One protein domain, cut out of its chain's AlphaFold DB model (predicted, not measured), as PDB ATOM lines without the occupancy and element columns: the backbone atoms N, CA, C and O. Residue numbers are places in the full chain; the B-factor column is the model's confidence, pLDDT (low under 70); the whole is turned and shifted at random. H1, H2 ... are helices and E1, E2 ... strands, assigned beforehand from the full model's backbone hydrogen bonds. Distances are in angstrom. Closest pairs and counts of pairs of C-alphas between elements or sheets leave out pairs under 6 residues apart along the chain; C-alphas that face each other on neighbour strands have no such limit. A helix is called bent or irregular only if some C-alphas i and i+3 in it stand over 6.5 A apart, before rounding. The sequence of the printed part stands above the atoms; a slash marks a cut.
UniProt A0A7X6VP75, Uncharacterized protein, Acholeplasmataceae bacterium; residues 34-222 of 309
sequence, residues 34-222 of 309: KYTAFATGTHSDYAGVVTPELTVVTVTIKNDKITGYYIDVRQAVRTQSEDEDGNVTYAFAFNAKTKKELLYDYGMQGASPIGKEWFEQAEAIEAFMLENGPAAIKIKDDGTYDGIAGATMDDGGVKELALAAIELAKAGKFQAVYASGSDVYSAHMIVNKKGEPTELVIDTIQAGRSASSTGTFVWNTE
ATOM      1  N   LYS A  34       8.412 -34.162 -38.629       98.50
ATOM      2  CA  LYS A  34       9.097 -35.435 -38.862       98.50
ATOM      3  C   LYS A  34      10.498 -35.382 -38.269       98.50
ATOM      4  O   LYS A  34      11.337 -34.614 -38.721       98.50
ATOM      5  N   TYR A  35      10.765 -36.215 -37.275       98.38
ATOM      6  CA  TYR A  35      12.063 -36.277 -36.615       98.38
ATOM      7  C   TYR A  35      12.799 -37.525 -37.073       98.38
ATOM      8  O   TYR A  35      12.339 -38.639 -36.835       98.38
ATOM      9  N   THR A  36      13.926 -37.334 -37.753       98.56
ATOM     10  CA  THR A  36      14.746 -38.417 -38.299       98.56
ATOM     11  C   THR A  36      15.975 -38.635 -37.429       98.56
ATOM     12  O   THR A  36      16.684 -37.687 -37.110       98.56
ATOM     13  N   ALA A  37      16.251 -39.887 -37.082       98.56
ATOM     14  CA  ALA A  37      17.563 -40.340 -36.645       98.56
ATOM     15  C   ALA A  37      18.188 -41.196 -37.752       98.56
ATOM     16  O   ALA A  37      17.478 -41.833 -38.536       98.56
ATOM     17  N   PHE A  38      19.514 -41.224 -37.816       97.88
ATOM     18  CA  PHE A  38      20.237 -41.986 -38.828       97.88
ATOM     19  C   PHE A  38      21.528 -42.589 -38.281       97.88
ATOM     20  O   PHE A  38      22.082 -42.110 -37.291       97.88
ATOM     21  N   ALA A  39      22.015 -43.624 -38.960       96.12
ATOM     22  CA  ALA A  39      23.325 -44.210 -38.719       96.12
ATOM     23  C   ALA A  39      24.022 -44.522 -40.043       96.12
ATOM     24  O   ALA A  39      23.419 -45.070 -40.970       96.12
ATOM     25  N   THR A  40      25.315 -44.211 -40.107       95.44
ATOM     26  CA  THR A  40      26.203 -44.749 -41.135       95.44
ATOM     27  C   THR A  40      26.713 -46.119 -40.717       95.44
ATOM     28  O   THR A  40      27.135 -46.323 -39.578       95.44
ATOM     29  N   GLY A  41      26.712 -47.054 -41.655       92.88
ATOM     30  CA  GLY A  41      27.195 -48.412 -41.461       92.88
ATOM     31  C   GLY A  41      27.856 -48.948 -42.718       92.88
ATOM     32  O   GLY A  41      28.121 -48.216 -43.676       92.88
ATOM     33  N   THR A  42      28.140 -50.243 -42.712       93.94
ATOM     34  CA  THR A  42      28.634 -50.945 -43.892       93.94
ATOM     35  C   THR A  42      27.777 -52.161 -44.195       93.94
ATOM     36  O   THR A  42      27.279 -52.846 -43.299       93.94
ATOM     37  N   HIS A  43      27.635 -52.440 -45.484       90.62
ATOM     38  CA  HIS A  43      26.974 -53.623 -46.001       90.62
ATOM     39  C   HIS A  43      28.000 -54.513 -46.698       90.62
ATOM     40  O   HIS A  43      28.791 -54.030 -47.507       90.62
ATOM     41  N   SER A  44      27.978 -55.809 -46.386       91.12
ATOM     42  CA  SER A  44      28.747 -56.813 -47.114       91.12
ATOM     43  C   SER A  44      27.815 -57.600 -48.024       91.12
ATOM     44  O   SER A  44      26.847 -58.189 -47.535       91.12
ATOM     45  N   ASP A  45      28.105 -57.602 -49.322       84.31
ATOM     46  CA  ASP A  45      27.371 -58.425 -50.280       84.31
ATOM     47  C   ASP A  45      27.767 -59.915 -50.179       84.31
ATOM     48  O   ASP A  45      28.637 -60.317 -49.398       84.31
ATOM     49  N   TYR A  46      27.136 -60.768 -50.991       80.19
ATOM     50  CA  TYR A  46      27.420 -62.209 -51.005       80.19
ATOM     51  C   TYR A  46      28.856 -62.554 -51.441       80.19
ATOM     52  O   TYR A  46      29.368 -63.610 -51.060       80.19
ATOM     53  N   ALA A  47      29.516 -61.669 -52.194       85.31
ATOM     54  CA  ALA A  47      30.918 -61.796 -52.586       85.31
ATOM     55  C   ALA A  47      31.886 -61.275 -51.504       85.31
ATOM     56  O   ALA A  47      33.102 -61.415 -51.642       85.31
ATOM     57  N   GLY A  48      31.370 -60.726 -50.399       87.38
ATOM     58  CA  GLY A  48      32.158 -60.159 -49.310       87.38
ATOM     59  C   GLY A  48      32.621 -58.723 -49.564       87.38
ATOM     60  O   GLY A  48      33.442 -58.215 -48.802       87.38
ATOM     61  N   VAL A  49      32.113 -58.051 -50.601       90.31
ATOM     62  CA  VAL A  49      32.432 -56.648 -50.885       90.31
ATOM     63  C   VAL A  49      31.760 -55.768 -49.843       90.31
ATOM     64  O   VAL A  49      30.542 -55.794 -49.688       90.31
ATOM     65  N   VAL A  50      32.566 -54.987 -49.125       92.69
ATOM     66  CA  VAL A  50      32.097 -54.059 -48.090       92.69
ATOM     67  C   VAL A  50      31.874 -52.681 -48.706       92.69
ATOM     68  O   VAL A  50      32.811 -52.075 -49.226       92.69
ATOM     69  N   THR A  51      30.642 -52.186 -48.630       94.62
ATOM     70  CA  THR A  51      30.182 -50.898 -49.176       94.62
ATOM     71  C   THR A  51      29.523 -50.050 -48.084       94.62
ATOM     72  O   THR A  51      29.118 -50.602 -47.056       94.62
ATOM     73  N   PRO A  52      29.420 -48.719 -48.250       95.38
ATOM     74  CA  PRO A  52      28.703 -47.891 -47.290       95.38
ATOM     75  C   PRO A  52      27.192 -48.163 -47.301       95.38
ATOM     76  O   PRO A  52      26.588 -48.456 -48.333       95.38
ATOM     77  N   GLU A  53      26.580 -48.024 -46.131       95.50
ATOM     78  CA  GLU A  53      25.137 -48.114 -45.907       95.50
ATOM     79  C   GLU A  53      24.693 -46.940 -45.019       95.50
ATOM     80  O   GLU A  53      25.420 -46.525 -44.116       95.50
ATOM     81  N   LEU A  54      23.512 -46.386 -45.289       97.31
ATOM     82  CA  LEU A  54      22.866 -45.349 -44.486       97.31
ATOM     83  C   LEU A  54      21.477 -45.842 -44.083       97.31
ATOM     84  O   LEU A  54      20.622 -46.012 -44.951       97.31
ATOM     85  N   THR A  55      21.250 -46.026 -42.786       98.12
ATOM     86  CA  THR A  55      19.939 -46.381 -42.224       98.12
ATOM     87  C   THR A  55      19.296 -45.139 -41.628       98.12
ATOM     88  O   THR A  55      19.952 -44.394 -40.899       98.12
ATOM     89  N   VAL A  56      18.012 -44.925 -41.911       98.44
ATOM     90  CA  VAL A  56      17.216 -43.833 -41.343       98.44
ATOM     91  C   VAL A  56      15.953 -44.376 -40.689       98.44
ATOM     92  O   VAL A  56      15.308 -45.282 -41.217       98.44
ATOM     93  N   VAL A  57      15.575 -43.783 -39.557       98.81
ATOM     94  CA  VAL A  57      14.253 -43.962 -38.951       98.81
ATOM     95  C   VAL A  57      13.666 -42.594 -38.651       98.81
ATOM     96  O   VAL A  57      14.304 -41.754 -38.021       98.81
ATOM     97  N   THR A  58      12.444 -42.362 -39.114       98.88
ATOM     98  CA  THR A  58      11.705 -41.117 -38.918       98.88
ATOM     99  C   THR A  58      10.457 -41.374 -38.094       98.88
ATOM    100  O   THR A  58       9.686 -42.270 -38.422       98.88
ATOM    101  N   VAL A  59      10.230 -40.564 -37.061       98.81
ATOM    102  CA  VAL A  59       8.972 -40.520 -36.307       98.81
ATOM    103  C   VAL A  59       8.185 -39.271 -36.703       98.81
ATOM    104  O   VAL A  59       8.745 -38.182 -36.815       98.81
ATOM    105  N   THR A  60       6.883 -39.423 -36.947       98.75
ATOM    106  CA  THR A  60       5.985 -38.300 -37.254       98.75
ATOM    107  C   THR A  60       5.212 -37.907 -36.006       98.75
ATOM    108  O   THR A  60       4.510 -38.742 -35.433       98.75
ATOM    109  N   ILE A  61       5.313 -36.639 -35.615       97.62
ATOM    110  CA  ILE A  61       4.579 -36.043 -34.503       97.62
ATOM    111  C   ILE A  61       3.487 -35.129 -35.045       97.62
ATOM    112  O   ILE A  61       3.755 -34.237 -35.850       97.62
ATOM    113  N   LYS A  62       2.260 -35.327 -34.566       96.25
ATOM    114  CA  LYS A  62       1.124 -34.454 -34.854       96.25
ATOM    115  C   LYS A  62       0.240 -34.311 -33.628       96.25
ATOM    116  O   LYS A  62      -0.180 -35.317 -33.057       96.25
ATOM    117  N   ASN A  63      -0.093 -33.078 -33.254       93.62
ATOM    118  CA  ASN A  63      -0.912 -32.773 -32.079       93.62
ATOM    119  C   ASN A  63      -0.420 -33.502 -30.817       93.62
ATOM    120  O   ASN A  63      -1.209 -34.119 -30.100       93.62
ATOM    121  N   ASP A  64       0.895 -33.450 -30.585       94.00
ATOM    122  CA  ASP A  64       1.563 -34.066 -29.431       94.00
ATOM    123  C   ASP A  64       1.462 -35.601 -29.355       94.00
ATOM    124  O   ASP A  64       1.591 -36.196 -28.289       94.00
ATOM    125  N   LYS A  65       1.228 -36.258 -30.494       96.56
ATOM    126  CA  LYS A  65       1.169 -37.717 -30.606       96.56
ATOM    127  C   LYS A  65       2.087 -38.209 -31.706       96.56
ATOM    128  O   LYS A  65       2.195 -37.580 -32.756       96.56
ATOM    129  N   ILE A  66       2.666 -39.383 -31.491       98.50
ATOM    130  CA  ILE A  66       3.292 -40.153 -32.561       98.50
ATOM    131  C   ILE A  66       2.180 -40.679 -33.471       98.50
ATOM    132  O   ILE A  66       1.263 -41.356 -33.010       98.50
ATOM    133  N   THR A  67       2.244 -40.352 -34.761       98.62
ATOM    134  CA  THR A  67       1.255 -40.787 -35.762       98.62
ATOM    135  C   THR A  67       1.843 -41.667 -36.856       98.62
ATOM    136  O   THR A  67       1.117 -42.074 -37.757       98.62
ATOM    137  N   GLY A  68       3.146 -41.942 -36.819       98.69
ATOM    138  CA  GLY A  68       3.766 -42.839 -37.783       98.69
ATOM    139  C   GLY A  68       5.265 -42.991 -37.590       98.69
ATOM    140  O   GLY A  68       5.925 -42.116 -37.025       98.69
ATOM    141  N   TYR A  69       5.773 -44.093 -38.128       98.81
ATOM    142  CA  TYR A  69       7.190 -44.371 -38.296       98.81
ATOM    143  C   TYR A  69       7.496 -44.602 -39.776       98.81
ATOM    144  O   TYR A  69       6.628 -45.029 -40.532       98.81
ATOM    145  N   TYR A  70       8.730 -44.314 -40.178       98.81
ATOM    146  CA  TYR A  70       9.258 -44.624 -41.502       98.81
ATOM    147  C   TYR A  70      10.709 -45.084 -41.370       98.81
ATOM    148  O   TYR A  70      11.533 -44.352 -40.825       98.81
ATOM    149  N   ILE A  71      11.012 -46.276 -41.864       98.56
ATOM    150  CA  ILE A  71      12.330 -46.900 -41.899       98.56
ATOM    151  C   ILE A  71      12.783 -46.953 -43.352       98.56
ATOM    152  O   ILE A  71      12.021 -47.345 -44.235       98.56
ATOM    153  N   ASP A  72      14.046 -46.621 -43.598       98.38
ATOM    154  CA  ASP A  72      14.655 -46.851 -44.902       98.38
ATOM    155  C   ASP A  72      16.158 -47.081 -44.799       98.38
ATOM    156  O   ASP A  72      16.810 -46.690 -43.828       98.38
ATOM    157  N   VAL A  73      16.711 -47.718 -45.824       97.62
ATOM    158  CA  VAL A  73      18.137 -47.993 -45.941       97.62
ATOM    159  C   VAL A  73      18.595 -47.652 -47.351       97.62
ATOM    160  O   VAL A  73      18.042 -48.144 -48.335       97.62
ATOM    161  N   ARG A  74      19.655 -46.854 -47.470       97.62
ATOM    162  CA  ARG A  74      20.354 -46.624 -48.736       97.62
ATOM    163  C   ARG A  74      21.685 -47.356 -48.724       97.62
ATOM    164  O   ARG A  74      22.542 -47.086 -47.888       97.62
ATOM    165  N   GLN A  75      21.852 -48.271 -49.669       95.38
ATOM    166  CA  GLN A  75      23.105 -48.991 -49.882       95.38
ATOM    167  C   GLN A  75      23.901 -48.356 -51.018       95.38
ATOM    168  O   GLN A  75      23.358 -47.599 -51.829       95.38
ATOM    169  N   ALA A  76      25.186 -48.669 -51.067       95.88
ATOM    170  CA  ALA A  76      26.087 -48.247 -52.120       95.88
ATOM    171  C   ALA A  76      26.608 -49.428 -52.934       95.88
ATOM    172  O   ALA A  76      26.532 -50.585 -52.526       95.88
ATOM    173  N   VAL A  77      27.182 -49.102 -54.083       94.81
ATOM    174  CA  VAL A  77      27.912 -50.030 -54.944       94.81
ATOM    175  C   VAL A  77      29.385 -49.657 -54.986       94.81
ATOM    176  O   VAL A  77      29.756 -48.504 -54.754       94.81
ATOM    177  N   ARG A  78      30.225 -50.646 -55.295       95.31
ATOM    178  CA  ARG A  78      31.646 -50.459 -55.586       95.31
ATOM    179  C   ARG A  78      31.890 -50.660 -57.078       95.31
ATOM    180  O   ARG A  78      31.474 -51.677 -57.624       95.31
ATOM    181  N   THR A  79      32.624 -49.754 -57.707       94.75
ATOM    182  CA  THR A  79      33.147 -49.921 -59.070       94.75
ATOM    183  C   THR A  79      34.663 -50.042 -59.037       94.75
ATOM    184  O   THR A  79      35.311 -49.457 -58.170       94.75
ATOM    185  N   GLN A  80      35.223 -50.807 -59.970       95.12
ATOM    186  CA  GLN A  80      36.663 -50.967 -60.164       95.12
ATOM    187  C   GLN A  80      37.072 -50.276 -61.467       95.12
ATOM    188  O   GLN A  80      36.331 -50.309 -62.450       95.12
ATOM    189  N   SER A  81      38.242 -49.656 -61.477       94.69
ATOM    190  CA  SER A  81      38.869 -49.091 -62.669       94.69
ATOM    191  C   SER A  81      40.340 -49.477 -62.692       94.69
ATOM    192  O   SER A  81      40.946 -49.628 -61.636       94.69
ATOM    193  N   GLU A  82      40.893 -49.657 -63.884       96.56
ATOM    194  CA  GLU A  82      42.305 -49.959 -64.114       96.56
ATOM    195  C   GLU A  82      42.843 -48.920 -65.097       96.56
ATOM    196  O   GLU A  82      42.169 -48.616 -66.086       96.56
ATOM    197  N   ASP A  83      43.983 -48.309 -64.779       93.62
ATOM    198  CA  ASP A  83      44.645 -47.366 -65.682       93.62
ATOM    199  C   ASP A  83      45.534 -48.084 -66.717       93.62
ATOM    200  O   ASP A  83      45.660 -49.308 -66.717       93.62
ATOM    201  N   GLU A  84      46.137 -47.321 -67.634       96.00
ATOM    202  CA  GLU A  84      46.989 -47.858 -68.709       96.00
ATOM    203  C   GLU A  84      48.254 -48.569 -68.190       96.00
ATOM    204  O   GLU A  84      48.821 -49.401 -68.899       96.00
ATOM    205  N   ASP A  85      48.663 -48.284 -66.949       94.38
ATOM    206  CA  ASP A  85      49.816 -48.888 -66.276       94.38
ATOM    207  C   ASP A  85      49.428 -50.132 -65.445       94.38
ATOM    208  O   ASP A  85      50.286 -50.757 -64.813       94.38
ATOM    209  N   GLY A  86      48.145 -50.517 -65.441       93.50
ATOM    210  CA  GLY A  86      47.619 -51.663 -64.696       93.50
ATOM    211  C   GLY A  86      47.322 -51.376 -63.220       93.50
ATOM    212  O   GLY A  86      47.112 -52.311 -62.439       93.50
ATOM    213  N   ASN A  87      47.304 -50.109 -62.789       93.38
ATOM    214  CA  ASN A  87      46.943 -49.762 -61.418       93.38
ATOM    215  C   ASN A  87      45.428 -49.811 -61.239       93.38
ATOM    216  O   ASN A  87      44.665 -49.104 -61.899       93.38
ATOM    217  N   VAL A  88      44.991 -50.606 -60.265       94.69
ATOM    218  CA  VAL A  88      43.579 -50.759 -59.929       94.69
ATOM    219  C   VAL A  88      43.154 -49.746 -58.867       94.69
ATOM    220  O   VAL A  88      43.774 -49.627 -57.810       94.69
ATOM    221  N   THR A  89      42.032 -49.074 -59.111       94.56
ATOM    222  CA  THR A  89      41.353 -48.196 -58.154       94.56
ATOM    223  C   THR A  89      39.891 -48.585 -57.983       94.56
ATOM    224  O   THR A  89      39.267 -49.187 -58.860       94.56
ATOM    225  N   TYR A  90      39.334 -48.239 -56.827       95.06
ATOM    226  CA  TYR A  90      37.944 -48.495 -56.483       95.06
ATOM    227  C   TYR A  90      37.217 -47.195 -56.149       95.06
ATOM    228  O   TYR A  90      37.755 -46.326 -55.461       95.06
ATOM    229  N   ALA A  91      35.964 -47.092 -56.582       94.81
ATOM    230  CA  ALA A  91      35.055 -46.023 -56.190       94.81
ATOM    231  C   ALA A  91      33.809 -46.609 -55.523       94.81
ATOM    232  O   ALA A  91      33.389 -47.721 -55.839       94.81
ATOM    233  N   PHE A  92      33.225 -45.851 -54.596       95.94
ATOM    234  CA  PHE A  92      32.004 -46.216 -53.886       95.94
ATOM    235  C   PHE A  92      30.958 -45.131 -54.094       95.94
ATOM    236  O   PHE A  92      31.261 -43.946 -53.947       95.94
ATOM    237  N   ALA A  93      29.732 -45.532 -54.420       96.44
ATOM    238  CA  ALA A  93      28.639 -44.600 -54.646       96.44
ATOM    239  C   ALA A  93      27.323 -45.139 -54.084       96.44
ATOM    240  O   ALA A  93      26.926 -46.257 -54.412       96.44
ATOM    241  N   PHE A  94      26.640 -44.344 -53.260       97.56
ATOM    242  CA  PHE A  94      25.269 -44.623 -52.842       97.56
ATOM    243  C   PHE A  94      24.334 -44.728 -54.050       97.56
ATOM    244  O   PHE A  94      24.415 -43.933 -54.989       97.56
ATOM    245  N   ASN A  95      23.423 -45.697 -54.000       97.00
ATOM    246  CA  ASN A  95      22.421 -45.906 -55.036       97.00
ATOM    247  C   ASN A  95      21.443 -44.727 -55.108       97.00
ATOM    248  O   ASN A  95      21.111 -44.109 -54.094       97.00
ATOM    249  N   ALA A  96      20.931 -44.459 -56.313       96.25
ATOM    250  CA  ALA A  96      19.943 -43.404 -56.535       96.25
ATOM    251  C   ALA A  96      18.633 -43.652 -55.765       96.25
ATOM    252  O   ALA A  96      18.035 -42.706 -55.262       96.25
ATOM    253  N   LYS A  97      18.220 -44.923 -55.662       97.62
ATOM    254  CA  LYS A  97      17.047 -45.365 -54.900       97.62
ATOM    255  C   LYS A  97      17.465 -46.064 -53.604       97.62
ATOM    256  O   LYS A  97      18.464 -46.785 -53.575       97.62
ATOM    257  N   THR A  98      16.701 -45.860 -52.539       98.06
ATOM    258  CA  THR A  98      16.772 -46.642 -51.298       98.06
ATOM    259  C   THR A  98      16.133 -48.026 -51.455       98.06
ATOM    260  O   THR A  98      15.478 -48.313 -52.459       98.06
ATOM    261  N   LYS A  99      16.284 -48.894 -50.446       97.50
ATOM    262  CA  LYS A  99      15.601 -50.196 -50.410       97.50
ATOM    263  C   LYS A  99      14.085 -50.042 -50.473       97.50
ATOM    264  O   LYS A  99      13.441 -50.807 -51.186       97.50
ATOM    265  N   LYS A 100      13.515 -49.057 -49.771       97.75
ATOM    266  CA  LYS A 100      12.064 -48.838 -49.799       97.75
ATOM    267  C   LYS A 100      11.587 -48.245 -51.125       97.75
ATOM    268  O   LYS A 100      10.530 -48.631 -51.606       97.75
ATOM    269  N   GLU A 101      12.380 -47.380 -51.761       98.00
ATOM    270  CA  GLU A 101      12.080 -46.810 -53.088       98.00
ATOM    271  C   GLU A 101      12.188 -47.833 -54.234       98.00
ATOM    272  O   GLU A 101      11.583 -47.646 -55.292       98.00
ATOM    273  N   LEU A 102      12.977 -48.898 -54.053       98.19
ATOM    274  CA  LEU A 102      13.098 -49.990 -55.021       98.19
ATOM    275  C   LEU A 102      11.873 -50.912 -55.026       98.19
ATOM    276  O   LEU A 102      11.585 -51.513 -56.057       98.19
ATOM    277  N   LEU A 103      11.128 -51.004 -53.920       97.94
ATOM    278  CA  LEU A 103      10.001 -51.931 -53.788       97.94
ATOM    279  C   LEU A 103      10.430 -53.360 -54.187       97.94
ATOM    280  O   LEU A 103      11.403 -53.885 -53.647       97.94
ATOM    281  N   TYR A 104       9.743 -53.977 -55.151       97.62
ATOM    282  CA  TYR A 104      10.071 -55.303 -55.681       97.62
ATOM    283  C   TYR A 104      11.403 -55.358 -56.444       97.62
ATOM    284  O   TYR A 104      12.004 -56.428 -56.516       97.62
ATOM    285  N   ASP A 105      11.911 -54.231 -56.956       97.50
ATOM    286  CA  ASP A 105      13.206 -54.189 -57.652       97.50
ATOM    287  C   ASP A 105      14.383 -54.463 -56.696       97.50
ATOM    288  O   ASP A 105      15.499 -54.713 -57.151       97.50
ATOM    289  N   TYR A 106      14.164 -54.421 -55.372       96.31
ATOM    290  CA  TYR A 106      15.194 -54.784 -54.399       96.31
ATOM    291  C   TYR A 106      15.483 -56.295 -54.398       96.31
ATOM    292  O   TYR A 106      16.628 -56.698 -54.187       96.31
ATOM    293  N   GLY A 107      14.470 -57.127 -54.670       95.69
ATOM    294  CA  GLY A 107      14.628 -58.567 -54.888       95.69
ATOM    295  C   GLY A 107      14.946 -59.393 -53.637       95.69
ATOM    296  O   GLY A 107      15.607 -60.429 -53.736       95.69
ATOM    297  N   MET A 108      14.500 -58.975 -52.448       94.69
ATOM    298  CA  MET A 108      14.722 -59.727 -51.208       94.69
ATOM    299  C   MET A 108      13.766 -60.912 -51.048       94.69
ATOM    300  O   MET A 108      14.046 -61.812 -50.254       94.69
ATOM    301  N   GLN A 109      12.661 -60.956 -51.795       94.38
ATOM    302  CA  GLN A 109      11.617 -61.967 -51.646       94.38
ATOM    303  C   GLN A 109      12.165 -63.398 -51.700       94.38
ATOM    304  O   GLN A 109      11.778 -64.228 -50.881       94.38
ATOM    305  N   GLY A 110      13.102 -63.680 -52.613       92.88
ATOM    306  CA  GLY A 110      13.695 -65.014 -52.766       92.88
ATOM    307  C   GLY A 110      14.656 -65.420 -51.642       92.88
ATOM    308  O   GLY A 110      14.824 -66.607 -51.380       92.88
ATOM    309  N   ALA A 111      15.275 -64.450 -50.964       90.62
ATOM    310  CA  ALA A 111      16.146 -64.691 -49.810       90.62
ATOM    311  C   ALA A 111      15.378 -64.664 -48.474       90.62
ATOM    312  O   ALA A 111      15.890 -65.107 -47.446       90.62
ATOM    313  N   SER A 112      14.159 -64.125 -48.483       94.06
ATOM    314  CA  SER A 112      13.302 -63.974 -47.315       94.06
ATOM    315  C   SER A 112      12.636 -65.303 -46.943       94.06
ATOM    316  O   SER A 112      11.876 -65.849 -47.746       94.06
ATOM    317  N   PRO A 113      12.816 -65.819 -45.711       92.88
ATOM    318  CA  PRO A 113      12.195 -67.078 -45.285       92.88
ATOM    319  C   PRO A 113      10.662 -67.004 -45.208       92.88
ATOM    320  O   PRO A 113      10.000 -68.034 -45.132       92.88
ATOM    321  N   ILE A 114      10.098 -65.794 -45.226       96.19
ATOM    322  CA  ILE A 114       8.652 -65.539 -45.218       96.19
ATOM    323  C   ILE A 114       8.123 -65.070 -46.581       96.19
ATOM    324  O   ILE A 114       6.967 -64.669 -46.670       96.19
ATOM    325  N   GLY A 115       8.957 -65.079 -47.628       96.31
ATOM    326  CA  GLY A 115       8.554 -64.694 -48.983       96.31
ATOM    327  C   GLY A 115       8.090 -63.240 -49.117       96.31
ATOM    328  O   GLY A 115       7.301 -62.941 -50.013       96.31
ATOM    329  N   LYS A 116       8.554 -62.356 -48.225       97.56
ATOM    330  CA  LYS A 116       8.261 -60.913 -48.241       97.56
ATOM    331  C   LYS A 116       9.458 -60.081 -48.668       97.56
ATOM    332  O   LYS A 116      10.578 -60.358 -48.223       97.56
ATOM    333  N   GLU A 117       9.189 -59.026 -49.423       97.81
ATOM    334  CA  GLU A 117      10.151 -57.991 -49.786       97.81
ATOM    335  C   GLU A 117      10.548 -57.095 -48.611       97.81
ATOM    336  O   GLU A 117       9.896 -57.067 -47.567       97.81
ATOM    337  N   TRP A 118      11.648 -56.352 -48.775       97.50
ATOM    338  CA  TRP A 118      12.198 -55.524 -47.694       97.50
ATOM    339  C   TRP A 118      11.212 -54.455 -47.223       97.50
ATOM    340  O   TRP A 118      11.026 -54.288 -46.019       97.50
ATOM    341  N   PHE A 119      10.531 -53.781 -48.156       98.31
ATOM    342  CA  PHE A 119       9.565 -52.737 -47.815       98.31
ATOM    343  C   PHE A 119       8.363 -53.290 -47.033       98.31
ATOM    344  O   PHE A 119       7.935 -52.659 -46.073       98.31
ATOM    345  N   GLU A 120       7.879 -54.493 -47.361       98.50
ATOM    346  CA  GLU A 120       6.760 -55.133 -46.654       98.50
ATOM    347  C   GLU A 120       7.135 -55.508 -45.213       98.50
ATOM    348  O   GLU A 120       6.303 -55.460 -44.306       98.50
ATOM    349  N   GLN A 121       8.394 -55.905 -44.990       98.56
ATOM    350  CA  GLN A 121       8.900 -56.176 -43.643       98.56
ATOM    351  C   GLN A 121       9.114 -54.879 -42.859       98.56
ATOM    352  O   GLN A 121       8.739 -54.816 -41.690       98.56
ATOM    353  N   ALA A 122       9.654 -53.836 -43.498       98.44
ATOM    354  CA  ALA A 122       9.800 -52.509 -42.897       98.44
ATOM    355  C   ALA A 122       8.441 -51.936 -42.459       98.44
ATOM    356  O   ALA A 122       8.317 -51.466 -41.330       98.44
ATOM    357  N   GLU A 123       7.404 -52.058 -43.289       98.69
ATOM    358  CA  GLU A 123       6.034 -51.644 -42.955       98.69
ATOM    359  C   GLU A 123       5.453 -52.422 -41.765       98.69
ATOM    360  O   GLU A 123       4.792 -51.838 -40.904       98.69
ATOM    361  N   ALA A 124       5.732 -53.726 -41.657       98.56
ATOM    362  CA  ALA A 124       5.315 -54.519 -40.498       98.56
ATOM    363  C   ALA A 124       5.988 -54.042 -39.195       98.56
ATOM    364  O   ALA A 124       5.344 -53.987 -38.146       98.56
ATOM    365  N   ILE A 125       7.265 -53.650 -39.262       98.62
ATOM    366  CA  ILE A 125       8.005 -53.101 -38.116       98.62
ATOM    367  C   ILE A 125       7.488 -51.701 -37.762       98.62
ATOM    368  O   ILE A 125       7.288 -51.402 -36.588       98.62
ATOM    369  N   GLU A 126       7.215 -50.852 -38.755       98.81
ATOM    370  CA  GLU A 126       6.607 -49.527 -38.559       98.81
ATOM    371  C   GLU A 126       5.245 -49.619 -37.870       98.81
ATOM    372  O   GLU A 126       4.990 -48.881 -36.916       98.81
ATOM    373  N   ALA A 127       4.396 -50.555 -38.306       98.75
ATOM    374  CA  ALA A 127       3.106 -50.823 -37.680       98.75
ATOM    375  C   ALA A 127       3.271 -51.323 -36.238       98.75
ATOM    376  O   ALA A 127       2.614 -50.808 -35.332       98.75
ATOM    377  N   PHE A 128       4.201 -52.258 -36.003       98.69
ATOM    378  CA  PHE A 128       4.509 -52.737 -34.656       98.69
ATOM    379  C   PHE A 128       4.960 -51.597 -33.735       98.69
ATOM    380  O   PHE A 128       4.470 -51.495 -32.610       98.69
ATOM    381  N   MET A 129       5.863 -50.726 -34.200       98.69
ATOM    382  CA  MET A 129       6.334 -49.569 -33.433       98.69
ATOM    383  C   MET A 129       5.216 -48.567 -33.157       98.69
ATOM    384  O   MET A 129       5.183 -47.991 -32.074       98.69
ATOM    385  N   LEU A 130       4.303 -48.354 -34.105       98.62
ATOM    386  CA  LEU A 130       3.169 -47.454 -33.912       98.62
ATOM    387  C   LEU A 130       2.194 -47.975 -32.848       98.62
ATOM    388  O   LEU A 130       1.672 -47.184 -32.066       98.62
ATOM    389  N   GLU A 131       1.965 -49.287 -32.801       98.38
ATOM    390  CA  GLU A 131       1.051 -49.917 -31.842       98.38
ATOM    391  C   GLU A 131       1.683 -50.113 -30.453       98.38
ATOM    392  O   GLU A 131       1.038 -49.858 -29.437       98.38
ATOM    393  N   ASN A 132       2.947 -50.542 -30.397       98.19
ATOM    394  CA  ASN A 132       3.589 -51.031 -29.168       98.19
ATOM    395  C   ASN A 132       4.732 -50.134 -28.666       98.19
ATOM    396  O   ASN A 132       5.212 -50.303 -27.543       98.19
ATOM    397  N   GLY A 133       5.190 -49.192 -29.489       98.25
ATOM    398  CA  GLY A 133       6.397 -48.405 -29.256       98.25
ATOM    399  C   GLY A 133       7.691 -49.187 -29.546       98.25
ATOM    400  O   GLY A 133       7.769 -50.397 -29.318       98.25
ATOM    401  N   PRO A 134       8.771 -48.515 -29.985       97.88
ATOM    402  CA  PRO A 134      10.047 -49.175 -30.293       97.88
ATOM    403  C   PRO A 134      10.722 -49.811 -29.068       97.88
ATOM    404  O   PRO A 134      11.493 -50.757 -29.201       97.88
ATOM    405  N   ALA A 135      10.405 -49.352 -27.851       97.94
ATOM    406  CA  ALA A 135      10.911 -49.959 -26.621       97.94
ATOM    407  C   ALA A 135      10.449 -51.419 -26.436       97.94
ATOM    408  O   ALA A 135      11.146 -52.194 -25.780       97.94
ATOM    409  N   ALA A 136       9.313 -51.805 -27.032       98.12
ATOM    410  CA  ALA A 136       8.779 -53.165 -26.971       98.12
ATOM    411  C   ALA A 136       9.485 -54.148 -27.923       98.12
ATOM    412  O   ALA A 136       9.288 -55.357 -27.795       98.12
ATOM    413  N   ILE A 137      10.312 -53.658 -28.857       98.06
ATOM    414  CA  ILE A 137      11.058 -54.506 -29.792       98.06
ATOM    415  C   ILE A 137      12.027 -55.405 -29.017       98.06
ATOM    416  O   ILE A 137      12.866 -54.934 -28.238       98.06
ATOM    417  N   LYS A 138      11.947 -56.708 -29.284       97.50
ATOM    418  CA  LYS A 138      12.882 -57.726 -28.802       97.50
ATOM    419  C   LYS A 138      13.733 -58.212 -29.968       97.50
ATOM    420  O   LYS A 138      13.208 -58.437 -31.055       97.50
ATOM    421  N   ILE A 139      15.030 -58.360 -29.724       96.50
ATOM    422  CA  ILE A 139      16.022 -58.791 -30.710       96.50
ATOM    423  C   ILE A 139      16.619 -60.108 -30.228       96.50
ATOM    424  O   ILE A 139      16.944 -60.240 -29.046       96.50
ATOM    425  N   LYS A 140      16.724 -61.085 -31.128       95.00
ATOM    426  CA  LYS A 140      17.365 -62.375 -30.863       95.00
ATOM    427  C   LYS A 140      18.885 -62.225 -30.844       95.00
ATOM    428  O   LYS A 140      19.435 -61.258 -31.361       95.00
ATOM    429  N   ASP A 141      19.573 -63.251 -30.353       94.94
ATOM    430  CA  ASP A 141      21.042 -63.299 -30.326       94.94
ATOM    431  C   ASP A 141      21.694 -63.183 -31.721       94.94
ATOM    432  O   ASP A 141      22.863 -62.813 -31.829       94.94
ATOM    433  N   ASP A 142      20.957 -63.503 -32.789       90.94
ATOM    434  CA  ASP A 142      21.420 -63.396 -34.177       90.94
ATOM    435  C   ASP A 142      21.186 -62.017 -34.822       90.94
ATOM    436  O   ASP A 142      21.563 -61.831 -35.978       90.94
ATOM    437  N   GLY A 143      20.598 -61.065 -34.088       92.94
ATOM    438  CA  GLY A 143      20.294 -59.709 -34.557       92.94
ATOM    439  C   GLY A 143      18.917 -59.544 -35.209       92.94
ATOM    440  O   GLY A 143      18.494 -58.419 -35.469       92.94
ATOM    441  N   THR A 144      18.171 -60.630 -35.439       94.75
ATOM    442  CA  THR A 144      16.824 -60.559 -36.028       94.75
ATOM    443  C   THR A 144      15.746 -60.247 -34.995       94.75
ATOM    444  O   THR A 144      15.898 -60.499 -33.797       94.75
ATOM    445  N   TYR A 145      14.611 -59.728 -35.463       95.81
ATOM    446  CA  TYR A 145      13.452 -59.472 -34.611       95.81
ATOM    447  C   TYR A 145      12.897 -60.752 -33.967       95.81
ATOM    448  O   TYR A 145      12.766 -61.806 -34.604       95.81
ATOM    449  N   ASP A 146      12.510 -60.635 -32.699       95.50
ATOM    450  CA  ASP A 146      11.796 -61.656 -31.941       95.50
ATOM    451  C   ASP A 146      10.317 -61.283 -31.790       95.50
ATOM    452  O   ASP A 146       9.956 -60.358 -31.063       95.50
ATOM    453  N   GLY A 147       9.450 -62.010 -32.497       91.94
ATOM    454  CA  GLY A 147       7.999 -61.898 -32.336       91.94
ATOM    455  C   GLY A 147       7.305 -60.790 -33.135       91.94
ATOM    456  O   GLY A 147       6.119 -60.566 -32.908       91.94
ATOM    457  N   ILE A 148       7.973 -60.130 -34.090       96.06
ATOM    458  CA  ILE A 148       7.301 -59.204 -35.020       96.06
ATOM    459  C   ILE A 148       6.775 -59.990 -36.225       96.06
ATOM    460  O   ILE A 148       7.532 -60.429 -37.093       96.06
ATOM    461  N   ALA A 149       5.457 -60.185 -36.281       94.62
ATOM    462  CA  ALA A 149       4.820 -60.874 -37.394       94.62
ATOM    463  C   ALA A 149       5.106 -60.149 -38.718       94.62
ATOM    464  O   ALA A 149       4.865 -58.955 -38.858       94.62
ATOM    465  N   GLY A 150       5.597 -60.890 -39.713       94.88
ATOM    466  CA  GLY A 150       5.901 -60.330 -41.026       94.88
ATOM    467  C   GLY A 150       7.257 -59.637 -41.140       94.88
ATOM    468  O   GLY A 150       7.495 -59.062 -42.195       94.88
ATOM    469  N   ALA A 151       8.134 -59.732 -40.136       96.06
ATOM    470  CA  ALA A 151       9.511 -59.257 -40.208       96.06
ATOM    471  C   ALA A 151      10.491 -60.333 -39.723       96.06
ATOM    472  O   ALA A 151      10.408 -60.824 -38.600       96.06
ATOM    473  N   THR A 152      11.438 -60.697 -40.584       94.06
ATOM    474  CA  THR A 152      12.516 -61.655 -40.283       94.06
ATOM    475  C   THR A 152      13.903 -61.088 -40.557       94.06
ATOM    476  O   THR A 152      14.891 -61.802 -40.411       94.06
ATOM    477  N   MET A 153      13.987 -59.833 -40.999       92.19
ATOM    478  CA  MET A 153      15.261 -59.164 -41.233       92.19
ATOM    479  C   MET A 153      16.015 -58.887 -39.922       92.19
ATOM    480  O   MET A 153      15.428 -58.847 -38.840       92.19
ATOM    481  N   ASP A 154      17.329 -58.710 -40.045       92.75
ATOM    482  CA  ASP A 154      18.181 -58.128 -39.004       92.75
ATOM    483  C   ASP A 154      17.654 -56.732 -38.641       92.75
ATOM    484  O   ASP A 154      17.279 -55.972 -39.539       92.75
ATOM    485  N   ASP A 155      17.620 -56.394 -37.351       94.25
ATOM    486  CA  ASP A 155      17.144 -55.081 -36.905       94.25
ATOM    487  C   ASP A 155      18.000 -53.952 -37.471       94.25
ATOM    488  O   ASP A 155      17.472 -52.903 -37.829       94.25
ATOM    489  N   GLY A 156      19.306 -54.177 -37.634       90.81
ATOM    490  CA  GLY A 156      20.180 -53.207 -38.281       90.81
ATOM    491  C   GLY A 156      20.199 -51.844 -37.581       90.81
ATOM    492  O   GLY A 156      20.468 -50.840 -38.242       90.81
ATOM    493  N   GLY A 157      19.927 -51.798 -36.271       94.19
ATOM    494  CA  GLY A 157      19.903 -50.588 -35.448       94.19
ATOM    495  C   GLY A 157      18.597 -49.796 -35.536       94.19
ATOM    496  O   GLY A 157      18.541 -48.652 -35.077       94.19
ATOM    497  N   VAL A 158      17.553 -50.346 -36.163       97.06
ATOM    498  CA  VAL A 158      16.258 -49.674 -36.331       97.06
ATOM    499  C   VAL A 158      15.631 -49.354 -34.982       97.06
ATOM    500  O   VAL A 158      15.138 -48.237 -34.807       97.06
ATOM    501  N   LYS A 159      15.681 -50.274 -34.010       97.50
ATOM    502  CA  LYS A 159      15.180 -50.022 -32.654       97.50
ATOM    503  C   LYS A 159      15.847 -48.801 -32.022       97.50
ATOM    504  O   LYS A 159      15.159 -47.910 -31.516       97.50
ATOM    505  N   GLU A 160      17.175 -48.745 -32.038       97.19
ATOM    506  CA  GLU A 160      17.946 -47.659 -31.432       97.19
ATOM    507  C   GLU A 160      17.687 -46.332 -32.146       97.19
ATOM    508  O   GLU A 160      17.512 -45.304 -31.489       97.19
ATOM    509  N   LEU A 161      17.594 -46.344 -33.478       98.25
ATOM    510  CA  LEU A 161      17.268 -45.155 -34.260       98.25
ATOM    511  C   LEU A 161      15.835 -44.673 -34.013       98.25
ATOM    512  O   LEU A 161      15.618 -43.471 -33.889       98.25
ATOM    513  N   ALA A 162      14.862 -45.574 -33.868       98.50
ATOM    514  CA  ALA A 162      13.489 -45.207 -33.528       98.50
ATOM    515  C   ALA A 162      13.404 -44.528 -32.153       98.50
ATOM    516  O   ALA A 162      12.722 -43.513 -31.998       98.50
ATOM    517  N   LEU A 163      14.130 -45.052 -31.160       98.25
ATOM    518  CA  LEU A 163      14.239 -44.439 -29.834       98.25
ATOM    519  C   LEU A 163      14.945 -43.077 -29.903       98.25
ATOM    520  O   LEU A 163      14.461 -42.106 -29.326       98.25
ATOM    521  N   ALA A 164      16.040 -42.972 -30.658       97.69
ATOM    522  CA  ALA A 164      16.747 -41.710 -30.852       97.69
ATOM    523  C   ALA A 164      15.867 -40.653 -31.543       97.69
ATOM    524  O   ALA A 164      15.870 -39.496 -31.134       97.69
ATOM    525  N   ALA A 165      15.066 -41.040 -32.539       98.25
ATOM    526  CA  ALA A 165      14.137 -40.149 -33.230       98.25
ATOM    527  C   ALA A 165      13.057 -39.580 -32.289       98.25
ATOM    528  O   ALA A 165      12.711 -38.402 -32.384       98.25
ATOM    529  N   ILE A 166      12.571 -40.378 -31.330       98.25
ATOM    530  CA  ILE A 166      11.658 -39.913 -30.271       98.25
ATOM    531  C   ILE A 166      12.345 -38.882 -29.366       98.25
ATOM    532  O   ILE A 166      11.755 -37.849 -29.052       98.25
ATOM    533  N   GLU A 167      13.591 -39.124 -28.955       97.12
ATOM    534  CA  GLU A 167      14.331 -38.174 -28.112       97.12
ATOM    535  C   GLU A 167      14.645 -36.866 -28.853       97.12
ATOM    536  O   GLU A 167      14.540 -35.780 -28.279       97.12
ATOM    537  N   LEU A 168      14.929 -36.941 -30.155       96.50
ATOM    538  CA  LEU A 168      15.030 -35.770 -31.027       96.50
ATOM    539  C   LEU A 168      13.717 -34.975 -31.065       96.50
ATOM    540  O   LEU A 168      13.745 -33.749 -30.947       96.50
ATOM    541  N   ALA A 169      12.573 -35.658 -31.157       95.62
ATOM    542  CA  ALA A 169      11.255 -35.030 -31.138       95.62
ATOM    543  C   ALA A 169      10.951 -34.307 -29.816       95.62
ATOM    544  O   ALA A 169      10.487 -33.162 -29.814       95.62
ATOM    545  N   LYS A 170      11.271 -34.934 -28.679       93.94
ATOM    546  CA  LYS A 170      11.147 -34.309 -27.350       93.94
ATOM    547  C   LYS A 170      12.043 -33.079 -27.214       93.94
ATOM    548  O   LYS A 170      11.638 -32.084 -26.620       93.94
ATOM    549  N   ALA A 171      13.241 -33.132 -27.796       92.81
ATOM    550  CA  ALA A 171      14.205 -32.036 -27.775       92.81
ATOM    551  C   ALA A 171      13.918 -30.921 -28.799       92.81
ATOM    552  O   ALA A 171      14.591 -29.894 -28.766       92.81
ATOM    553  N   GLY A 172      12.971 -31.108 -29.727       93.69
ATOM    554  CA  GLY A 172      12.756 -30.162 -30.828       93.69
ATOM    555  C   GLY A 172      13.938 -30.096 -31.792       93.69
ATOM    556  O   GLY A 172      14.223 -29.040 -32.351       93.69
ATOM    557  N   LYS A 173      14.649 -31.214 -31.965       95.81
ATOM    558  CA  LYS A 173      15.851 -31.302 -32.790       95.81
ATOM    559  C   LYS A 173      15.560 -32.041 -34.089       95.81
ATOM    560  O   LYS A 173      15.574 -33.267 -34.135       95.81
ATOM    561  N   PHE A 174      15.329 -31.299 -35.160       97.44
ATOM    562  CA  PHE A 174      15.191 -31.860 -36.498       97.44
ATOM    563  C   PHE A 174      16.551 -32.280 -37.051       97.44
ATOM    564  O   PHE A 174      17.568 -31.625 -36.810       97.44
ATOM    565  N   GLN A 175      16.564 -33.365 -37.818       98.25
ATOM    566  CA  GLN A 175      17.726 -33.772 -38.596       98.25
ATOM    567  C   GLN A 175      17.303 -34.093 -40.022       98.25
ATOM    568  O   GLN A 175      16.203 -34.591 -40.252       98.25
ATOM    569  N   ALA A 176      18.199 -33.831 -40.963       98.12
ATOM    570  CA  ALA A 176      18.075 -34.269 -42.341       98.12
ATOM    571  C   ALA A 176      19.405 -34.854 -42.803       98.12
ATOM    572  O   ALA A 176      20.468 -34.378 -42.398       98.12
ATOM    573  N   VAL A 177      19.334 -35.864 -43.666       97.81
ATOM    574  CA  VAL A 177      20.504 -36.509 -44.260       97.81
ATOM    575  C   VAL A 177      20.369 -36.630 -45.761       97.81
ATOM    576  O   VAL A 177      19.277 -36.810 -46.295       97.81
ATOM    577  N   TYR A 178      21.507 -36.553 -46.434       97.75
ATOM    578  CA  TYR A 178      21.608 -36.737 -47.867       97.75
ATOM    579  C   TYR A 178      22.890 -37.497 -48.185       97.75
ATOM    580  O   TYR A 178      23.968 -37.133 -47.725       97.75
ATOM    581  N   ALA A 179      22.770 -38.561 -48.969       96.81
ATOM    582  CA  ALA A 179      23.892 -39.401 -49.360       96.81
ATOM    583  C   ALA A 179      24.225 -39.153 -50.835       96.81
ATOM    584  O   ALA A 179      23.328 -39.192 -51.681       96.81
ATOM    585  N   SER A 180      25.496 -38.899 -51.149       94.69
ATOM    586  CA  SER A 180      25.957 -38.668 -52.522       94.69
ATOM    587  C   SER A 180      27.412 -39.091 -52.685       94.69
ATOM    588  O   SER A 180      28.251 -38.786 -51.838       94.69
ATOM    589  N   GLY A 181      27.716 -39.813 -53.768       94.44
ATOM    590  CA  GLY A 181      29.002 -40.500 -53.896       94.44
ATOM    591  C   GLY A 181      29.208 -41.434 -52.703       94.44
ATOM    592  O   GLY A 181      28.322 -42.227 -52.388       94.44
ATOM    593  N   SER A 182      30.336 -41.308 -52.013       94.44
ATOM    594  CA  SER A 182      30.638 -42.057 -50.787       94.44
ATOM    595  C   SER A 182      30.332 -41.300 -49.493       94.44
ATOM    596  O   SER A 182      30.656 -41.789 -48.412       94.44
ATOM    597  N   ASP A 183      29.767 -40.099 -49.592       95.75
ATOM    598  CA  ASP A 183      29.661 -39.165 -48.477       95.75
ATOM    599  C   ASP A 183      28.217 -39.071 -47.977       95.75
ATOM    600  O   ASP A 183      27.257 -39.186 -48.749       95.75
ATOM    601  N   VAL A 184      28.068 -38.825 -46.675       97.75
ATOM    602  CA  VAL A 184      26.784 -38.504 -46.045       97.75
ATOM    603  C   VAL A 184      26.861 -37.096 -45.479       97.75
ATOM    604  O   VAL A 184      27.651 -36.806 -44.583       97.75
ATOM    605  N   TYR A 185      26.019 -36.230 -46.023       98.25
ATOM    606  CA  TYR A 185      25.772 -34.872 -45.569       98.25
ATOM    607  C   TYR A 185      24.656 -34.912 -44.529       98.25
ATOM    608  O   TYR A 185      23.666 -35.625 -44.719       98.25
ATOM    609  N   SER A 186      24.777 -34.128 -43.460       98.31
ATOM    610  CA  SER A 186      23.713 -33.977 -42.470       98.31
ATOM    611  C   SER A 186      23.514 -32.522 -42.069       98.31
ATOM    612  O   SER A 186      24.426 -31.699 -42.136       98.31
ATOM    613  N   ALA A 187      22.297 -32.199 -41.650       97.69
ATOM    614  CA  ALA A 187      21.996 -30.957 -40.960       97.69
ATOM    615  C   ALA A 187      21.173 -31.255 -39.708       97.69
ATOM    616  O   ALA A 187      20.284 -32.106 -39.728       97.69
ATOM    617  N   HIS A 188      21.478 -30.548 -38.625       97.00
ATOM    618  CA  HIS A 188      20.865 -30.702 -37.313       97.00
ATOM    619  C   HIS A 188      20.367 -29.334 -36.860       97.00
ATOM    620  O   HIS A 188      21.160 -28.406 -36.721       97.00
ATOM    621  N   MET A 189      19.065 -29.214 -36.633       96.19
ATOM    622  CA  MET A 189      18.415 -27.950 -36.311       96.19
ATOM    623  C   MET A 189      17.623 -28.060 -35.019       96.19
ATOM    624  O   MET A 189      16.843 -28.993 -34.862       96.19
ATOM    625  N   ILE A 190      17.782 -27.091 -34.124       93.44
ATOM    626  CA  ILE A 190      16.949 -26.960 -32.924       93.44
ATOM    627  C   ILE A 190      15.888 -25.899 -33.190       93.44
ATOM    628  O   ILE A 190      16.200 -24.852 -33.760       93.44
ATOM    629  N   VAL A 191      14.651 -26.163 -32.770       87.88
ATOM    630  CA  VAL A 191      13.574 -25.170 -32.771       87.88
ATOM    631  C   VAL A 191      13.189 -24.751 -31.359       87.88
ATOM    632  O   VAL A 191      13.250 -25.535 -30.410       87.88
ATOM    633  N   ASN A 192      12.735 -23.510 -31.216       82.44
ATOM    634  CA  ASN A 192      12.091 -23.057 -29.991       82.44
ATOM    635  C   ASN A 192      10.636 -23.566 -29.897       82.44
ATOM    636  O   ASN A 192      10.111 -24.220 -30.797       82.44
ATOM    637  N   LYS A 193       9.933 -23.212 -28.812       74.00
ATOM    638  CA  LYS A 193       8.534 -23.621 -28.561       74.00
ATOM    639  C   LYS A 193       7.518 -23.128 -29.606       74.00
ATOM    640  O   LYS A 193       6.373 -23.564 -29.578       74.00
ATOM    641  N   LYS A 194       7.900 -22.195 -30.480       75.69
ATOM    642  CA  LYS A 194       7.074 -21.712 -31.596       75.69
ATOM    643  C   LYS A 194       7.374 -22.448 -32.906       75.69
ATOM    644  O   LYS A 194       6.761 -22.129 -33.917       75.69
ATOM    645  N   GLY A 195       8.311 -23.399 -32.899       75.94
ATOM    646  CA  GLY A 195       8.799 -24.065 -34.105       75.94
ATOM    647  C   GLY A 195       9.818 -23.237 -34.897       75.94
ATOM    648  O   GLY A 195      10.153 -23.608 -36.017       75.94
ATOM    649  N   GLU A 196      10.323 -22.128 -34.345       83.31
ATOM    650  CA  GLU A 196      11.301 -21.276 -35.033       83.31
ATOM    651  C   GLU A 196      12.723 -21.836 -34.840       83.31
ATOM    652  O   GLU A 196      13.092 -22.125 -33.695       83.31
ATOM    653  N   PRO A 197      13.541 -21.967 -35.903       90.38
ATOM    654  CA  PRO A 197      14.932 -22.408 -35.796       90.38
ATOM    655  C   PRO A 197      15.776 -21.484 -34.907       90.38
ATOM    656  O   PRO A 197      15.773 -20.269 -35.095       90.38
ATOM    657  N   THR A 198      16.535 -22.052 -33.971       90.75
ATOM    658  CA  THR A 198      17.464 -21.312 -33.093       90.75
ATOM    659  C   THR A 198      18.919 -21.704 -33.293       90.75
ATOM    660  O   THR A 198      19.811 -20.897 -33.051       90.75
ATOM    661  N   GLU A 199      19.162 -22.933 -33.737       95.00
ATOM    662  CA  GLU A 199      20.495 -23.451 -34.026       95.00
ATOM    663  C   GLU A 199      20.439 -24.293 -35.294       95.00
ATOM    664  O   GLU A 199      19.453 -24.993 -35.531       95.00
ATOM    665  N   LEU A 200      21.508 -24.242 -36.085       96.38
ATOM    666  CA  LEU A 200      21.697 -25.074 -37.263       96.38
ATOM    667  C   LEU A 200      23.172 -25.463 -37.355       96.38
ATOM    668  O   LEU A 200      24.046 -24.603 -37.429       96.38
ATOM    669  N   VAL A 201      23.435 -26.764 -37.365       96.38
ATOM    670  CA  VAL A 201      24.762 -27.340 -37.589       96.38
ATOM    671  C   VAL A 201      24.699 -28.195 -38.840       96.38
ATOM    672  O   VAL A 201      23.808 -29.033 -38.971       96.38
ATOM    673  N   ILE A 202      25.641 -27.987 -39.750       96.88
ATOM    674  CA  ILE A 202      25.799 -28.764 -40.978       96.88
ATOM    675  C   ILE A 202      27.055 -29.613 -40.819       96.88
ATOM    676  O   ILE A 202      28.081 -29.113 -40.369       96.88
ATOM    677  N   ASP A 203      26.970 -30.890 -41.177       97.25
ATOM    678  CA  ASP A 203      28.071 -31.838 -41.059       97.25
ATOM    679  C   ASP A 203      28.228 -32.696 -42.323       97.25
ATOM    680  O   ASP A 203      27.380 -32.732 -43.222       97.25
ATOM    681  N   THR A 204      29.362 -33.376 -42.431       97.19
ATOM    682  CA  THR A 204      29.620 -34.394 -43.445       97.19
ATOM    683  C   THR A 204      30.534 -35.464 -42.876       97.19
ATOM    684  O   THR A 204      31.604 -35.163 -42.341       97.19
ATOM    685  N   ILE A 205      30.160 -36.725 -43.063       95.94
ATOM    686  CA  ILE A 205      31.050 -37.869 -42.861       95.94
ATOM    687  C   ILE A 205      31.434 -38.460 -44.217       95.94
ATOM    688  O   ILE A 205      30.619 -38.544 -45.136       95.94
ATOM    689  N   GLN A 206      32.710 -38.816 -44.349       93.56
ATOM    690  CA  GLN A 206      33.309 -39.263 -45.606       93.56
ATOM    691  C   GLN A 206      33.966 -40.631 -45.452       93.56
ATOM    692  O   GLN A 206      34.303 -41.060 -44.340       93.56
ATOM    693  N   ALA A 207      34.220 -41.266 -46.592       90.94
ATOM    694  CA  ALA A 207      35.065 -42.445 -46.674       90.94
ATOM    695  C   ALA A 207      36.484 -42.178 -46.135       90.94
ATOM    696  O   ALA A 207      37.048 -41.086 -46.267       90.94
ATOM    697  N   GLY A 208      37.087 -43.217 -45.571       87.31
ATOM    698  CA  GLY A 208      38.498 -43.267 -45.229       87.31
ATOM    699  C   GLY A 208      39.372 -43.215 -46.479       87.31
ATOM    700  O   GLY A 208      39.066 -43.824 -47.503       87.31
ATOM    701  N   ARG A 209      40.506 -42.512 -46.379       80.75
ATOM    702  CA  ARG A 209      41.402 -42.226 -47.518       80.75
ATOM    703  C   ARG A 209      41.929 -43.476 -48.237       80.75
ATOM    704  O   ARG A 209      42.239 -43.397 -49.418       80.75
ATOM    705  N   SER A 210      42.016 -44.614 -47.548       83.62
ATOM    706  CA  SER A 210      42.530 -45.878 -48.103       83.62
ATOM    707  C   SER A 210      41.476 -46.722 -48.831       83.62
ATOM    708  O   SER A 210      41.810 -47.778 -49.370       83.62
ATOM    709  N   ALA A 211      40.205 -46.310 -48.844       83.00
ATOM    710  CA  ALA A 211      39.139 -47.108 -49.454       83.00
ATOM    711  C   ALA A 211      39.362 -47.312 -50.965       83.00
ATOM    712  O   ALA A 211      39.092 -48.393 -51.487       83.00
ATOM    713  N   SER A 212      39.913 -46.307 -51.654       85.81
ATOM    714  CA  SER A 212      40.130 -46.350 -53.104       85.81
ATOM    715  C   SER A 212      41.226 -47.321 -53.544       85.81
ATOM    716  O   SER A 212      41.122 -47.878 -54.631       85.81
ATOM    717  N   SER A 213      42.251 -47.554 -52.720       87.38
ATOM    718  CA  SER A 213      43.359 -48.465 -53.044       87.38
ATOM    719  C   SER A 213      43.133 -49.887 -52.537       87.38
ATOM    720  O   SER A 213      43.588 -50.849 -53.146       87.38
ATOM    721  N   THR A 214      42.412 -50.045 -51.425       87.94
ATOM    722  CA  THR A 214      42.164 -51.364 -50.815       87.94
ATOM    723  C   THR A 214      40.918 -52.058 -51.358       87.94
ATOM    724  O   THR A 214      40.728 -53.253 -51.132       87.94
ATOM    725  N   GLY A 215      40.015 -51.309 -51.999       89.88
ATOM    726  CA  GLY A 215      38.707 -51.808 -52.419       89.88
ATOM    727  C   GLY A 215      37.791 -52.205 -51.262       89.88
ATOM    728  O   GLY A 215      36.732 -52.787 -51.502       89.88
ATOM    729  N   THR A 216      38.168 -51.887 -50.021       90.19
ATOM    730  CA  THR A 216      37.383 -52.144 -48.812       90.19
ATOM    731  C   THR A 216      36.945 -50.814 -48.222       90.19
ATOM    732  O   THR A 216      37.777 -49.978 -47.869       90.19
ATOM    733  N   PHE A 217      35.633 -50.605 -48.116       93.62
ATOM    734  CA  PHE A 217      35.113 -49.364 -47.564       93.62
ATOM    735  C   PHE A 217      35.331 -49.274 -46.048       93.62
ATOM    736  O   PHE A 217      35.079 -50.230 -45.313       93.62
ATOM    737  N   VAL A 218      35.733 -48.092 -45.582       91.81
ATOM    738  CA  VAL A 218      35.858 -47.743 -44.161       91.81
ATOM    739  C   VAL A 218      35.357 -46.311 -43.987       91.81
ATOM    740  O   VAL A 218      35.730 -45.448 -44.778       91.81
ATOM    741  N   TRP A 219      34.533 -46.036 -42.975       93.50
ATOM    742  CA  TRP A 219      34.166 -44.665 -42.600       93.50
ATOM    743  C   TRP A 219      35.307 -43.981 -41.846       93.50
ATOM    744  O   TRP A 219      36.012 -44.628 -41.069       93.50
ATOM    745  N   ASN A 220      35.461 -42.665 -42.006       92.25
ATOM    746  CA  ASN A 220      36.248 -41.898 -41.039       92.25
ATOM    747  C   ASN A 220      35.605 -41.993 -39.646       92.25
ATOM    748  O   ASN A 220      34.385 -42.039 -39.517       92.25
ATOM    749  N   THR A 221      36.427 -42.017 -38.597       91.06
ATOM    750  CA  THR A 221      35.948 -42.089 -37.205       91.06
ATOM    751  C   THR A 221      35.386 -40.766 -36.696       91.06
ATOM    752  O   THR A 221      34.614 -40.760 -35.743       91.06
ATOM    753  N   GLU A 222      35.808 -39.658 -37.305       92.19
ATOM    754  CA  GLU A 222      35.392 -38.296 -36.985       92.19
ATOM    755  C   GLU A 222      34.757 -37.669 -38.239       92.19
ATOM    756  O   GLU A 222      35.244 -37.863 -39.359       92.19
TER     757      GLU A 222
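What this domain is: This is residues 34 to 222 of the 309 residues of an uncharacterized protein of Acholeplasmataceae bacterium (UniProt A0A7X6VP75). A long, curled antiparallel sheet, E1 to E4, has helices H2 and H3 packed over one face, and a smaller sheet, E5 to E7, partly face to face with it, its strand E5 nearest to E1 while E6 and E7 reach farther off. The long hairpin of E3 and E4 runs out to one end of the longest axis, where the short helix H4 packs beside E4. The printed part has 189 residues, with seven named strands and four named helices in the order E1 E2 E3 E4 H1 H2 H3 E5 E6 E7 H4. The class is mixed, helices and strands, and each sheet has its strands in chain order, antiparallel throughout. The whole is compact, with a radius of gyration of the C-alphas of 18.3 A and spans of 63 by 45 by 29 A.

How they stand to each other: E1, residues 34 to 44, and E2, residues 50 to 62, form a hairpin, with N 39 and O 55 2.9 A apart, within hydrogen-bond range. E2 forms a second hairpin with E3, residues 65 to 82, where N 58 and O 70 are 2.8 A apart. E3 forms a third with E4, residues 88 to 94, where N 81 and O 89 are 2.8 A apart. These four make a meander, each strand the antiparallel neighbour of the one before; the pairing is staggered, E3 pairing with E2 over residues 65 to 75 and with E4 over 76 to 82. The sheet is twisted and curled like part of a barrel, its way across turning by 143 degrees. H1, residues 99 to 106, only grazes it with residues 99 to 101. H1 touches H2, residues 118 to 132, opposite ways at a steep tilt of 43 degrees, as a helical hairpin; H2 does so with residues 118 to 119 alone, and the closest C-alphas, of Lys 100 and Phe 119, are 5.0 A apart. H2 is over E3 at a height over the sheet of 6.2 A. H3, residues 158 to 171, is over E1 and only just over E2, with 3 of its C-alphas falling on E2, at a height of 6.0 A; the closest C-alphas of H3 and E1, those of Ala 37 and Ala 165, are 4.8 A apart. H2 and H3 are near each other and with this sheet make two layers, helices on one face of a sheet. E5, residues 173 to 180, E6, residues 183 to 191, and E7, residues 197 to 205, are a second meander; N 178 and O 185 are 2.9 A apart, and N 188 and O 201 2.8 A. The two sheets form a sandwich, two sheets face to face, with best planes 30 degrees apart; the closest C-alphas of E1 and E5, of Tyr 35 and Phe 174, are 5.4 A apart. H4, residues 211 to 214, is on the first sheet but over none of its strands. Every O i to N i+4 pair is within hydrogen-bond range in H2 and H3; H1 has 0 of 4, with 4 of 5 O i to N i+3 pairs within range, and H4 is too short for such a pair.

Where its parts are: E1 begins at C-alpha 34, (9.097, -35.435, -38.862), runs 30.2 A and bends by 52 degrees at residue 41. E2 runs 39.0 A and E3 54.5 A, ending at C-alpha 82, (42.305, -49.959, -64.114). H1 is irregular: C-alphas 101 and 104 are 9.1 A apart. H2 is 20.9 A long and H3 19.7 A. E5 and E7 are each 23.4 A, and E6 26.5 A. H4 ends at C-alpha 214, (42.164, -51.364, -50.815).

The domain as a whole: The two C-alphas farthest apart, those of Asn 63 and Asp 85, are 63.3 A from each other. The printed part has no cut. The links H1 to H2 and H2 to H3 are long; in the second, residues 138 to 139 pair antiparallel with 145 to 146. Mean pLDDT of the printed part is 94.8, and no printed residue is under 70.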